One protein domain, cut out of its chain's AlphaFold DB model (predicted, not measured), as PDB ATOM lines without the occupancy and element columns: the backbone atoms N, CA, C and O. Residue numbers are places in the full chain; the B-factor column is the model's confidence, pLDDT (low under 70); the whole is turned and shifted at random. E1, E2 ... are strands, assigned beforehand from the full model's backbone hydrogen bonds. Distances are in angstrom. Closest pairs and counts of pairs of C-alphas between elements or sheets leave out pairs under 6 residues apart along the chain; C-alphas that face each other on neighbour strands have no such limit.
ATOM      1  N   LYS A   3      34.652 -19.703   1.070       85.56
ATOM      2  CA  LYS A   3      34.480 -21.000   0.380       85.56
ATOM      3  C   LYS A   3      35.766 -21.552  -0.261       85.56
ATOM      4  O   LYS A   3      35.822 -22.749  -0.531       85.56
ATOM      5  N   TYR A   4      36.752 -20.692  -0.529       85.69
ATOM      6  CA  TYR A   4      38.023 -21.068  -1.152       85.69
ATOM      7  C   TYR A   4      39.120 -21.400  -0.138       85.69
ATOM      8  O   TYR A   4      40.085 -22.056  -0.513       85.69
ATOM      9  N   LEU A   5      38.980 -20.975   1.125       90.88
ATOM     10  CA  LEU A   5      39.948 -21.299   2.172       90.88
ATOM     11  C   LEU A   5      39.974 -22.807   2.427       90.88
ATOM     12  O   LEU A   5      38.949 -23.485   2.334       90.88
ATOM     13  N   ASP A   6      41.163 -23.316   2.741       90.31
ATOM     14  CA  ASP A   6      41.419 -24.730   3.032       90.31
ATOM     15  C   ASP A   6      41.107 -25.703   1.873       90.31
ATOM     16  O   ASP A   6      41.101 -26.924   2.038       90.31
ATOM     17  N   LYS A   7      40.875 -25.183   0.661       90.06
ATOM     18  CA  LYS A   7      40.720 -25.994  -0.550       90.06
ATOM     19  C   LYS A   7      42.065 -26.241  -1.211       90.06
ATOM     20  O   LYS A   7      42.898 -25.338  -1.301       90.06
ATOM     21  N   SER A   8      42.254 -27.465  -1.696       88.50
ATOM     22  CA  SER A   8      43.407 -27.819  -2.517       88.50
ATOM     23  C   SER A   8      43.279 -27.165  -3.889       88.50
ATOM     24  O   SER A   8      42.255 -27.318  -4.556       88.50
ATOM     25  N   ILE A   9      44.314 -26.444  -4.312       87.50
ATOM     26  CA  ILE A   9      44.390 -25.792  -5.622       87.50
ATOM     27  C   ILE A   9      45.710 -26.176  -6.288       87.50
ATOM     28  O   ILE A   9      46.742 -26.321  -5.627       87.50
ATOM     29  N   LYS A  10      45.661 -26.335  -7.612       88.00
ATOM     30  CA  LYS A  10      46.830 -26.498  -8.474       88.00
ATOM     31  C   LYS A  10      46.954 -25.262  -9.361       88.00
ATOM     32  O   LYS A  10      46.068 -24.997 -10.169       88.00
ATOM     33  N   LEU A  11      48.035 -24.509  -9.195       87.19
ATOM     34  CA  LEU A  11      48.415 -23.419 -10.089       87.19
ATOM     35  C   LEU A  11      49.301 -23.988 -11.199       87.19
ATOM     36  O   LEU A  11      50.271 -24.684 -10.910       87.19
ATOM     37  N   SER A  12      48.982 -23.680 -12.454       84.81
ATOM     38  CA  SER A  12      49.788 -24.063 -13.617       84.81
ATOM     39  C   SER A  12      50.308 -22.806 -14.294       84.81
ATOM     40  O   SER A  12      49.519 -21.973 -14.735       84.81
ATOM     41  N   ILE A  13      51.628 -22.677 -14.375       81.62
ATOM     42  CA  ILE A  13      52.308 -21.601 -15.090       81.62
ATOM     43  C   ILE A  13      52.811 -22.174 -16.408       81.62
ATOM     44  O   ILE A  13      53.597 -23.125 -16.420       81.62
ATOM     45  N   LYS A  14      52.359 -21.583 -17.513       76.81
ATOM     46  CA  LYS A  14      52.849 -21.931 -18.844       76.81
ATOM     47  C   LYS A  14      54.204 -21.285 -19.075       76.81
ATOM     48  O   LYS A  14      54.457 -20.172 -18.616       76.81
ATOM     49  N   ARG A  15      55.072 -21.976 -19.809       74.19
ATOM     50  CA  ARG A  15      56.354 -21.399 -20.219       74.19
ATOM     51  C   ARG A  15      56.088 -20.149 -21.077       74.19
ATOM     52  O   ARG A  15      55.367 -20.278 -22.071       74.19
ATOM     53  N   PRO A  16      56.650 -18.970 -20.737       68.56
ATOM     54  CA  PRO A  16      56.541 -17.789 -21.588       68.56
ATOM     55  C   PRO A  16      57.026 -18.131 -22.995       68.56
ATOM     56  O   PRO A  16      58.060 -18.787 -23.152       68.56
ATOM     57  N   SER A  17      56.279 -17.737 -24.024       58.19
ATOM     58  CA  SER A  17      56.626 -18.078 -25.401       58.19
ATOM     59  C   SER A  17      57.944 -17.412 -25.798       58.19
ATOM     60  O   SER A  17      57.990 -16.211 -26.064       58.19
ATOM     61  N   SER A  18      59.020 -18.194 -25.875       52.62
ATOM     62  CA  SER A  18      60.242 -17.782 -26.552       52.62
ATOM     63  C   SER A  18      59.967 -17.714 -28.054       52.62
ATOM     64  O   SER A  18      59.348 -18.607 -28.631       52.62
ATOM     65  N   ILE A  19      60.474 -16.673 -28.717       45.31
ATOM     66  CA  ILE A  19      60.382 -16.474 -30.177       45.31
ATOM     67  C   ILE A  19      61.020 -17.641 -30.976       45.31
ATOM     68  O   ILE A  19      60.837 -17.736 -32.183       45.31
ATOM     69  N   ASN A  20      61.694 -18.594 -30.318       38.88
ATOM     70  CA  ASN A  20      62.223 -19.809 -30.933       38.88
ATOM     71  C   ASN A  20      61.653 -21.085 -30.296       38.88
ATOM     72  O   ASN A  20      61.930 -21.387 -29.136       38.88
ATOM     73  N   LYS A  21      60.910 -21.861 -31.098       39.84
ATOM     74  CA  LYS A  21      60.389 -23.210 -30.793       39.84
ATOM     75  C   LYS A  21      61.402 -24.347 -31.039       39.84
ATOM     76  O   LYS A  21      61.061 -25.504 -30.834       39.84
ATOM     77  N   ASN A  22      62.631 -24.047 -31.464       33.38
ATOM     78  CA  ASN A  22      63.541 -25.053 -32.041       33.38
ATOM     79  C   ASN A  22      64.544 -25.699 -31.067       33.38
ATOM     80  O   ASN A  22      65.488 -26.339 -31.518       33.38
ATOM     81  N   ILE A  23      64.367 -25.570 -29.750       39.94
ATOM     82  CA  ILE A  23      65.190 -26.306 -28.777       39.94
ATOM     83  C   ILE A  23      64.269 -26.917 -27.720       39.94
ATOM     84  O   ILE A  23      64.103 -26.386 -26.624       39.94
ATOM     85  N   VAL A  24      63.628 -28.027 -28.079       37.59
ATOM     86  CA  VAL A  24      62.956 -28.928 -27.136       37.59
ATOM     87  C   VAL A  24      63.310 -30.358 -27.560       37.59
ATOM     88  O   VAL A  24      62.992 -30.728 -28.688       37.59
ATOM     89  N   PRO A  25      63.989 -31.157 -26.717       32.84
ATOM     90  CA  PRO A  25      63.981 -32.608 -26.858       32.84
ATOM     91  C   PRO A  25      62.545 -33.101 -26.656       32.84
ATOM     92  O   PRO A  25      61.878 -32.681 -25.713       32.84
ATOM     93  N   ASP A  26      62.083 -33.938 -27.580       31.92
ATOM     94  CA  ASP A  26      60.726 -34.476 -27.690       31.92
ATOM     95  C   ASP A  26      60.081 -34.870 -26.343       31.92
ATOM     96  O   ASP A  26      60.672 -35.604 -25.551       31.92
ATOM     97  N   GLY A  27      58.823 -34.460 -26.132       35.00
ATOM     98  CA  GLY A  27      57.878 -35.275 -25.355       35.00
ATOM     99  C   GLY A  27      57.298 -34.760 -24.030       35.00
ATOM    100  O   GLY A  27      56.446 -35.458 -23.487       35.00
ATOM    101  N   SER A  28      57.635 -33.577 -23.501       36.22
ATOM    102  CA  SER A  28      56.949 -33.055 -22.300       36.22
ATOM    103  C   SER A  28      56.547 -31.586 -22.423       36.22
ATOM    104  O   SER A  28      57.364 -30.689 -22.628       36.22
ATOM    105  N   SER A  29      55.251 -31.313 -22.268       41.97
ATOM    106  CA  SER A  29      54.746 -29.972 -21.980       41.97
ATOM    107  C   SER A  29      55.300 -29.531 -20.621       41.97
ATOM    108  O   SER A  29      54.734 -29.874 -19.585       41.97
ATOM    109  N   ASN A  30      56.435 -28.830 -20.605       60.19
ATOM    110  CA  ASN A  30      57.069 -28.350 -19.373       60.19
ATOM    111  C   ASN A  30      56.314 -27.140 -18.794       60.19
ATOM    112  O   ASN A  30      56.880 -26.056 -18.692       60.19
ATOM    113  N   ASP A  31      55.038 -27.315 -18.449       72.31
ATOM    114  CA  ASP A  31      54.299 -26.385 -17.597       72.31
ATOM    115  C   ASP A  31      54.750 -26.594 -16.147       72.31
ATOM    116  O   ASP A  31      54.925 -27.722 -15.681       72.31
ATOM    117  N   MET A  32      54.953 -25.500 -15.416       81.81
ATOM    118  CA  MET A  32      55.337 -25.568 -14.011       81.81
ATOM    119  C   MET A  32      54.074 -25.599 -13.158       81.81
ATOM    120  O   MET A  32      53.204 -24.735 -13.281       81.81
ATOM    121  N   HIS A  33      53.964 -26.598 -12.293       85.75
ATOM    122  CA  HIS A  33      52.815 -26.755 -11.414       85.75
ATOM    123  C   HIS A  33      53.187 -26.435  -9.970       85.75
ATOM    124  O   HIS A  33      54.286 -26.764  -9.535       85.75
ATOM    125  N   PHE A  34      52.244 -25.851  -9.235       87.38
ATOM    126  CA  PHE A  34      52.305 -25.704  -7.784       87.38
ATOM    127  C   PHE A  34      51.012 -26.230  -7.183       87.38
ATOM    128  O   PHE A  34      49.932 -25.719  -7.484       87.38
ATOM    129  N   SER A  35      51.113 -27.254  -6.343       88.56
ATOM    130  CA  SER A  35      49.990 -27.790  -5.579       88.56
ATOM    131  C   SER A  35      50.091 -27.388  -4.109       88.56
ATOM    132  O   SER A  35      51.150 -27.462  -3.481       88.56
ATOM    133  N   GLY A  36      48.964 -26.974  -3.540       90.31
ATOM    134  CA  GLY A  36      48.887 -26.609  -2.132       90.31
ATOM    135  C   GLY A  36      47.462 -26.299  -1.708       90.31
ATOM    136  O   GLY A  36      46.499 -26.664  -2.383       90.31
ATOM    137  N   ILE A  37      47.339 -25.603  -0.587       92.50
ATOM    138  CA  ILE A  37      46.068 -25.193   0.004       92.50
ATOM    139  C   ILE A  37      45.988 -23.677   0.074       92.50
ATOM    140  O   ILE A  37      47.002 -23.002   0.259       92.50
ATOM    141  N   VAL A  38      44.787 -23.130  -0.065       94.00
ATOM    142  CA  VAL A  38      44.577 -21.688   0.078       94.00
ATOM    143  C   VAL A  38      44.518 -21.328   1.562       94.00
ATOM    144  O   VAL A  38      43.549 -21.677   2.240       94.00
ATOM    145  N   SER A  39      45.533 -20.625   2.068       93.44
ATOM    146  CA  SER A  39      45.542 -20.138   3.458       93.44
ATOM    147  C   SER A  39      44.960 -18.746   3.619       93.44
ATOM    148  O   SER A  39      44.584 -18.378   4.724       93.44
ATOM    149  N   ASP A  40      44.971 -17.949   2.551       94.12
ATOM    150  CA  ASP A  40      44.549 -16.554   2.591       94.12
ATOM    151  C   ASP A  40      43.915 -16.154   1.257       94.12
ATOM    152  O   ASP A  40      44.382 -16.571   0.189       94.12
ATOM    153  N   VAL A  41      42.827 -15.387   1.338       93.62
ATOM    154  CA  VAL A  41      42.083 -14.861   0.187       93.62
ATOM    155  C   VAL A  41      41.737 -13.412   0.468       93.62
ATOM    156  O   VAL A  41      40.929 -13.123   1.348       93.62
ATOM    157  N   GLU A  42      42.296 -12.521  -0.335       92.31
ATOM    158  CA  GLU A  42      42.104 -11.081  -0.246       92.31
ATOM    159  C   GLU A  42      41.315 -10.606  -1.474       92.31
ATOM    160  O   GLU A  42      41.638 -10.958  -2.610       92.31
ATOM    161  N   TYR A  43      40.246  -9.840  -1.257       89.19
ATOM    162  CA  TYR A  43      39.503  -9.179  -2.330       89.19
ATOM    163  C   TYR A  43      40.064  -7.773  -2.529       89.19
ATOM    164  O   TYR A  43      40.088  -6.986  -1.588       89.19
ATOM    165  N   LEU A  44      40.518  -7.479  -3.747       85.31
ATOM    166  CA  LEU A  44      41.250  -6.254  -4.075       85.31
ATOM    167  C   LEU A  44      40.360  -5.155  -4.683       85.31
ATOM    168  O   LEU A  44      40.851  -4.061  -4.933       85.31
ATOM    169  N   GLY A  45      39.067  -5.422  -4.906       80.56
ATOM    170  CA  GLY A  45      38.116  -4.459  -5.473       80.56
ATOM    171  C   GLY A  45      37.668  -4.776  -6.905       80.56
ATOM    172  O   GLY A  45      37.884  -5.882  -7.412       80.56
ATOM    173  N   VAL A  46      37.003  -3.798  -7.527       76.19
ATOM    174  CA  VAL A  46      36.501  -3.817  -8.917       76.19
ATOM    175  C   VAL A  46      37.189  -2.697  -9.693       76.19
ATOM    176  O   VAL A  46      37.432  -1.636  -9.123       76.19
ATOM    177  N   ASP A  47      37.460  -2.926 -10.976       66.81
ATOM    178  CA  ASP A  47      37.838  -1.857 -11.902       66.81
ATOM    179  C   ASP A  47      36.591  -1.030 -12.279       66.81
ATOM    180  O   ASP A  47      35.671  -1.550 -12.911       66.81
ATOM    181  N   ASP A  48      36.587   0.245 -11.888       56.88
ATOM    182  CA  ASP A  48      35.683   1.333 -12.303       56.88
ATOM    183  C   ASP A  48      34.233   1.384 -11.735       56.88
ATOM    184  O   ASP A  48      33.423   0.460 -11.843       56.88
ATOM    185  N   GLU A  49      33.881   2.547 -11.163       52.19
ATOM    186  CA  GLU A  49      32.551   2.901 -10.634       52.19
ATOM    187  C   GLU A  49      31.591   3.455 -11.711       52.19
ATOM    188  O   GLU A  49      30.413   3.672 -11.420       52.19
ATOM    189  N   THR A  50      32.041   3.673 -12.955       53.31
ATOM    190  CA  THR A  50      31.276   4.477 -13.935       53.31
ATOM    191  C   THR A  50      30.661   3.739 -15.134       53.31
ATOM    192  O   THR A  50      29.891   4.350 -15.878       53.31
ATOM    193  N   SER A  51      30.887   2.432 -15.329       50.09
ATOM    194  CA  SER A  51      30.376   1.719 -16.516       50.09
ATOM    195  C   SER A  51      29.078   0.924 -16.262       50.09
ATOM    196  O   SER A  51      28.977   0.056 -15.393       50.09
ATOM    197  N   THR A  52      28.039   1.212 -17.052       50.06
ATOM    198  CA  THR A  52      26.708   0.576 -16.997       50.06
ATOM    199  C   THR A  52      26.559  -0.666 -17.893       50.06
ATOM    200  O   THR A  52      25.437  -1.072 -18.170       50.06
ATOM    201  N   ASN A  53      27.645  -1.329 -18.315       46.97
ATOM    202  CA  ASN A  53      27.566  -2.525 -19.168       46.97
ATOM    203  C   ASN A  53      28.547  -3.643 -18.762       46.97
ATOM    204  O   ASN A  53      29.750  -3.436 -18.751       46.97
ATOM    205  N   ILE A  54      27.972  -4.819 -18.468       50.44
ATOM    206  CA  ILE A  54      28.389  -6.233 -18.655       50.44
ATOM    207  C   ILE A  54      29.821  -6.714 -18.285       50.44
ATOM    208  O   ILE A  54      29.936  -7.872 -17.892       50.44
ATOM    209  N   ASP A  55      30.870  -5.890 -18.238       55.25
ATOM    210  CA  ASP A  55      32.259  -6.342 -18.001       55.25
ATOM    211  C   ASP A  55      32.837  -5.889 -16.644       55.25
ATOM    212  O   ASP A  55      33.938  -5.348 -16.554       55.25
ATOM    213  N   LYS A  56      32.112  -6.133 -15.540       62.66
ATOM    214  CA  LYS A  56      32.661  -5.922 -14.183       62.66
ATOM    215  C   LYS A  56      33.701  -6.993 -13.847       62.66
ATOM    216  O   LYS A  56      33.349  -8.155 -13.628       62.66
ATOM    217  N   LYS A  57      34.973  -6.599 -13.751       71.12
ATOM    218  CA  LYS A  57      36.081  -7.469 -13.325       71.12
ATOM    219  C   LYS A  57      36.306  -7.358 -11.818       71.12
ATOM    220  O   LYS A  57      36.383  -6.261 -11.280       71.12
ATOM    221  N   TYR A  58      36.437  -8.497 -11.142       79.56
ATOM    222  CA  TYR A  58      36.710  -8.573  -9.704       79.56
ATOM    223  C   TYR A  58      38.125  -9.095  -9.476       79.56
ATOM    224  O   TYR A  58      38.474 -10.168  -9.975       79.56
ATOM    225  N   PHE A  59      38.921  -8.375  -8.687       83.75
ATOM    226  CA  PHE A  59      40.305  -8.746  -8.411       83.75
ATOM    227  C   PHE A  59      40.435  -9.468  -7.070       83.75
ATOM    228  O   PHE A  59      39.889  -9.044  -6.051       83.75
ATOM    229  N   PHE A  60      41.191 -10.563  -7.064       87.50
ATOM    230  CA  PHE A  60      41.458 -11.364  -5.873       87.50
ATOM    231  C   PHE A  60      42.934 -11.732  -5.800       87.50
ATOM    232  O   PHE A  60      43.574 -11.993  -6.819       87.50
ATOM    233  N   LYS A  61      43.449 -11.838  -4.580       89.88
ATOM    234  CA  LYS A  61      44.770 -12.378  -4.283       89.88
ATOM    235  C   LYS A  61      44.618 -13.619  -3.421       89.88
ATOM    236  O   LYS A  61      43.941 -13.607  -2.397       89.88
ATOM    237  N   PHE A  62      45.250 -14.700  -3.861       91.94
ATOM    238  CA  PHE A  62      45.238 -15.988  -3.180       91.94
ATOM    239  C   PHE A  62      46.647 -16.316  -2.700       91.94
ATOM    240  O   PHE A  62      47.601 -16.239  -3.476       91.94
ATOM    241  N   LYS A  63      46.780 -16.733  -1.440       93.62
ATOM    242  CA  LYS A  63      48.023 -17.303  -0.915       93.62
ATOM    243  C   LYS A  63      47.903 -18.820  -0.873       93.62
ATOM    244  O   LYS A  63      47.159 -19.368  -0.058       93.62
ATOM    245  N   LEU A  64      48.642 -19.483  -1.758       92.12
ATOM    246  CA  LEU A  64      48.795 -20.934  -1.769       92.12
ATOM    247  C   LEU A  64      49.968 -21.333  -0.863       92.12
ATOM    248  O   LEU A  64      51.019 -20.696  -0.894       92.12
ATOM    249  N   THR A  65      49.801 -22.376  -0.056       93.00
ATOM    250  CA  THR A  65      50.829 -22.863   0.879       93.00
ATOM    251  C   THR A  65      50.820 -24.384   0.969       93.00
ATOM    252  O   THR A  65      49.840 -25.028   0.594       93.00
ATOM    253  N   SER A  66      51.904 -24.949   1.503       92.12
ATOM    254  CA  SER A  66      51.982 -26.361   1.865       92.12
ATOM    255  C   SER A  66      50.781 -26.795   2.724       92.12
ATOM    256  O   SER A  66      50.366 -26.057   3.629       92.12
TER     257      SER A  66
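What this domain is: This is residues 3 to 66 of the 736 residues of the protein "Type VI secretion system tip protein VgrG" of Campylobacter concisus (UniProt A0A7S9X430). Picture a V made of two narrow two-stranded hairpins that share one long strand: E2 bends sharply at the corner of the V, with E1 beside its first part and E3 beside its second. From the far end of each arm a loop sticks out, residues 17 to 28 beyond the E1 side and residues 49 to 54 beyond the E3 side. The printed part has 64 residues with no named helix and three named strands, E1, E2 and E3 along the chain, an all-strand domain with under half of its residues in named elements. The sheet order is E1 - E2 - E3, all antiparallel, and twisted. The whole is extended, with a radius of gyration of the C-alphas of 17.7 A, and flat, spanning 50 by 32 by 14 A.

Where its parts are: Begin at Lys 3 and go on to C-alpha 8 at (43.407, -27.819, -2.517), where E1 starts; it covers residues 8 to 13. After residues 14 to 31, find C-alpha 32 at (55.337, -25.568, -14.011), the start of E2, residues 32 to 46, which is 29.2 A from first to last C-alpha. E3, residues 58 to 65, measures 22.7 A and ends at C-alpha 65 at (50.829, -22.863, 0.879).

How they stand to each other: Look first at residue 36, where E2 bends by 99 degrees. The pairing is staggered: E2 pairs with E1 over its residues 32 to 37 and with E3 over its residues 37 to 46. E1 and E2 form an antiparallel hairpin; C-alphas 10 and 35 face each other at 4.5 A, and N 11 and O 34 are within hydrogen-bond range at 2.8 A. E2 and E3 form the second antiparallel hairpin, their directions at 144 degrees; C-alphas 43 and 60 face each other at 4.6 A, and N 61 and O 42 are within range at 2.8 A. The three strands make a meander, each the antiparallel neighbour of the one before. E1 and E3 are the edge strands; their closest C-alphas, those of Ile 9 and Leu 64, are 7.6 A apart.

The domain as a whole: The two C-alphas farthest apart are those of Pro 25 and Thr 50, at 51.1 A. Without the stretches that stand free, residues 17 to 28 and 49 to 54, the body spans 37 by 28 by 12 A. Both links are long, with 18 residues from E1 to E2 and 11 from E2 to E3. The printed part has no cut. In the B-factor column you will find pLDDT under 70 at residues 16 to 30 and 47 to 56; the mean of the printed part is 71.6.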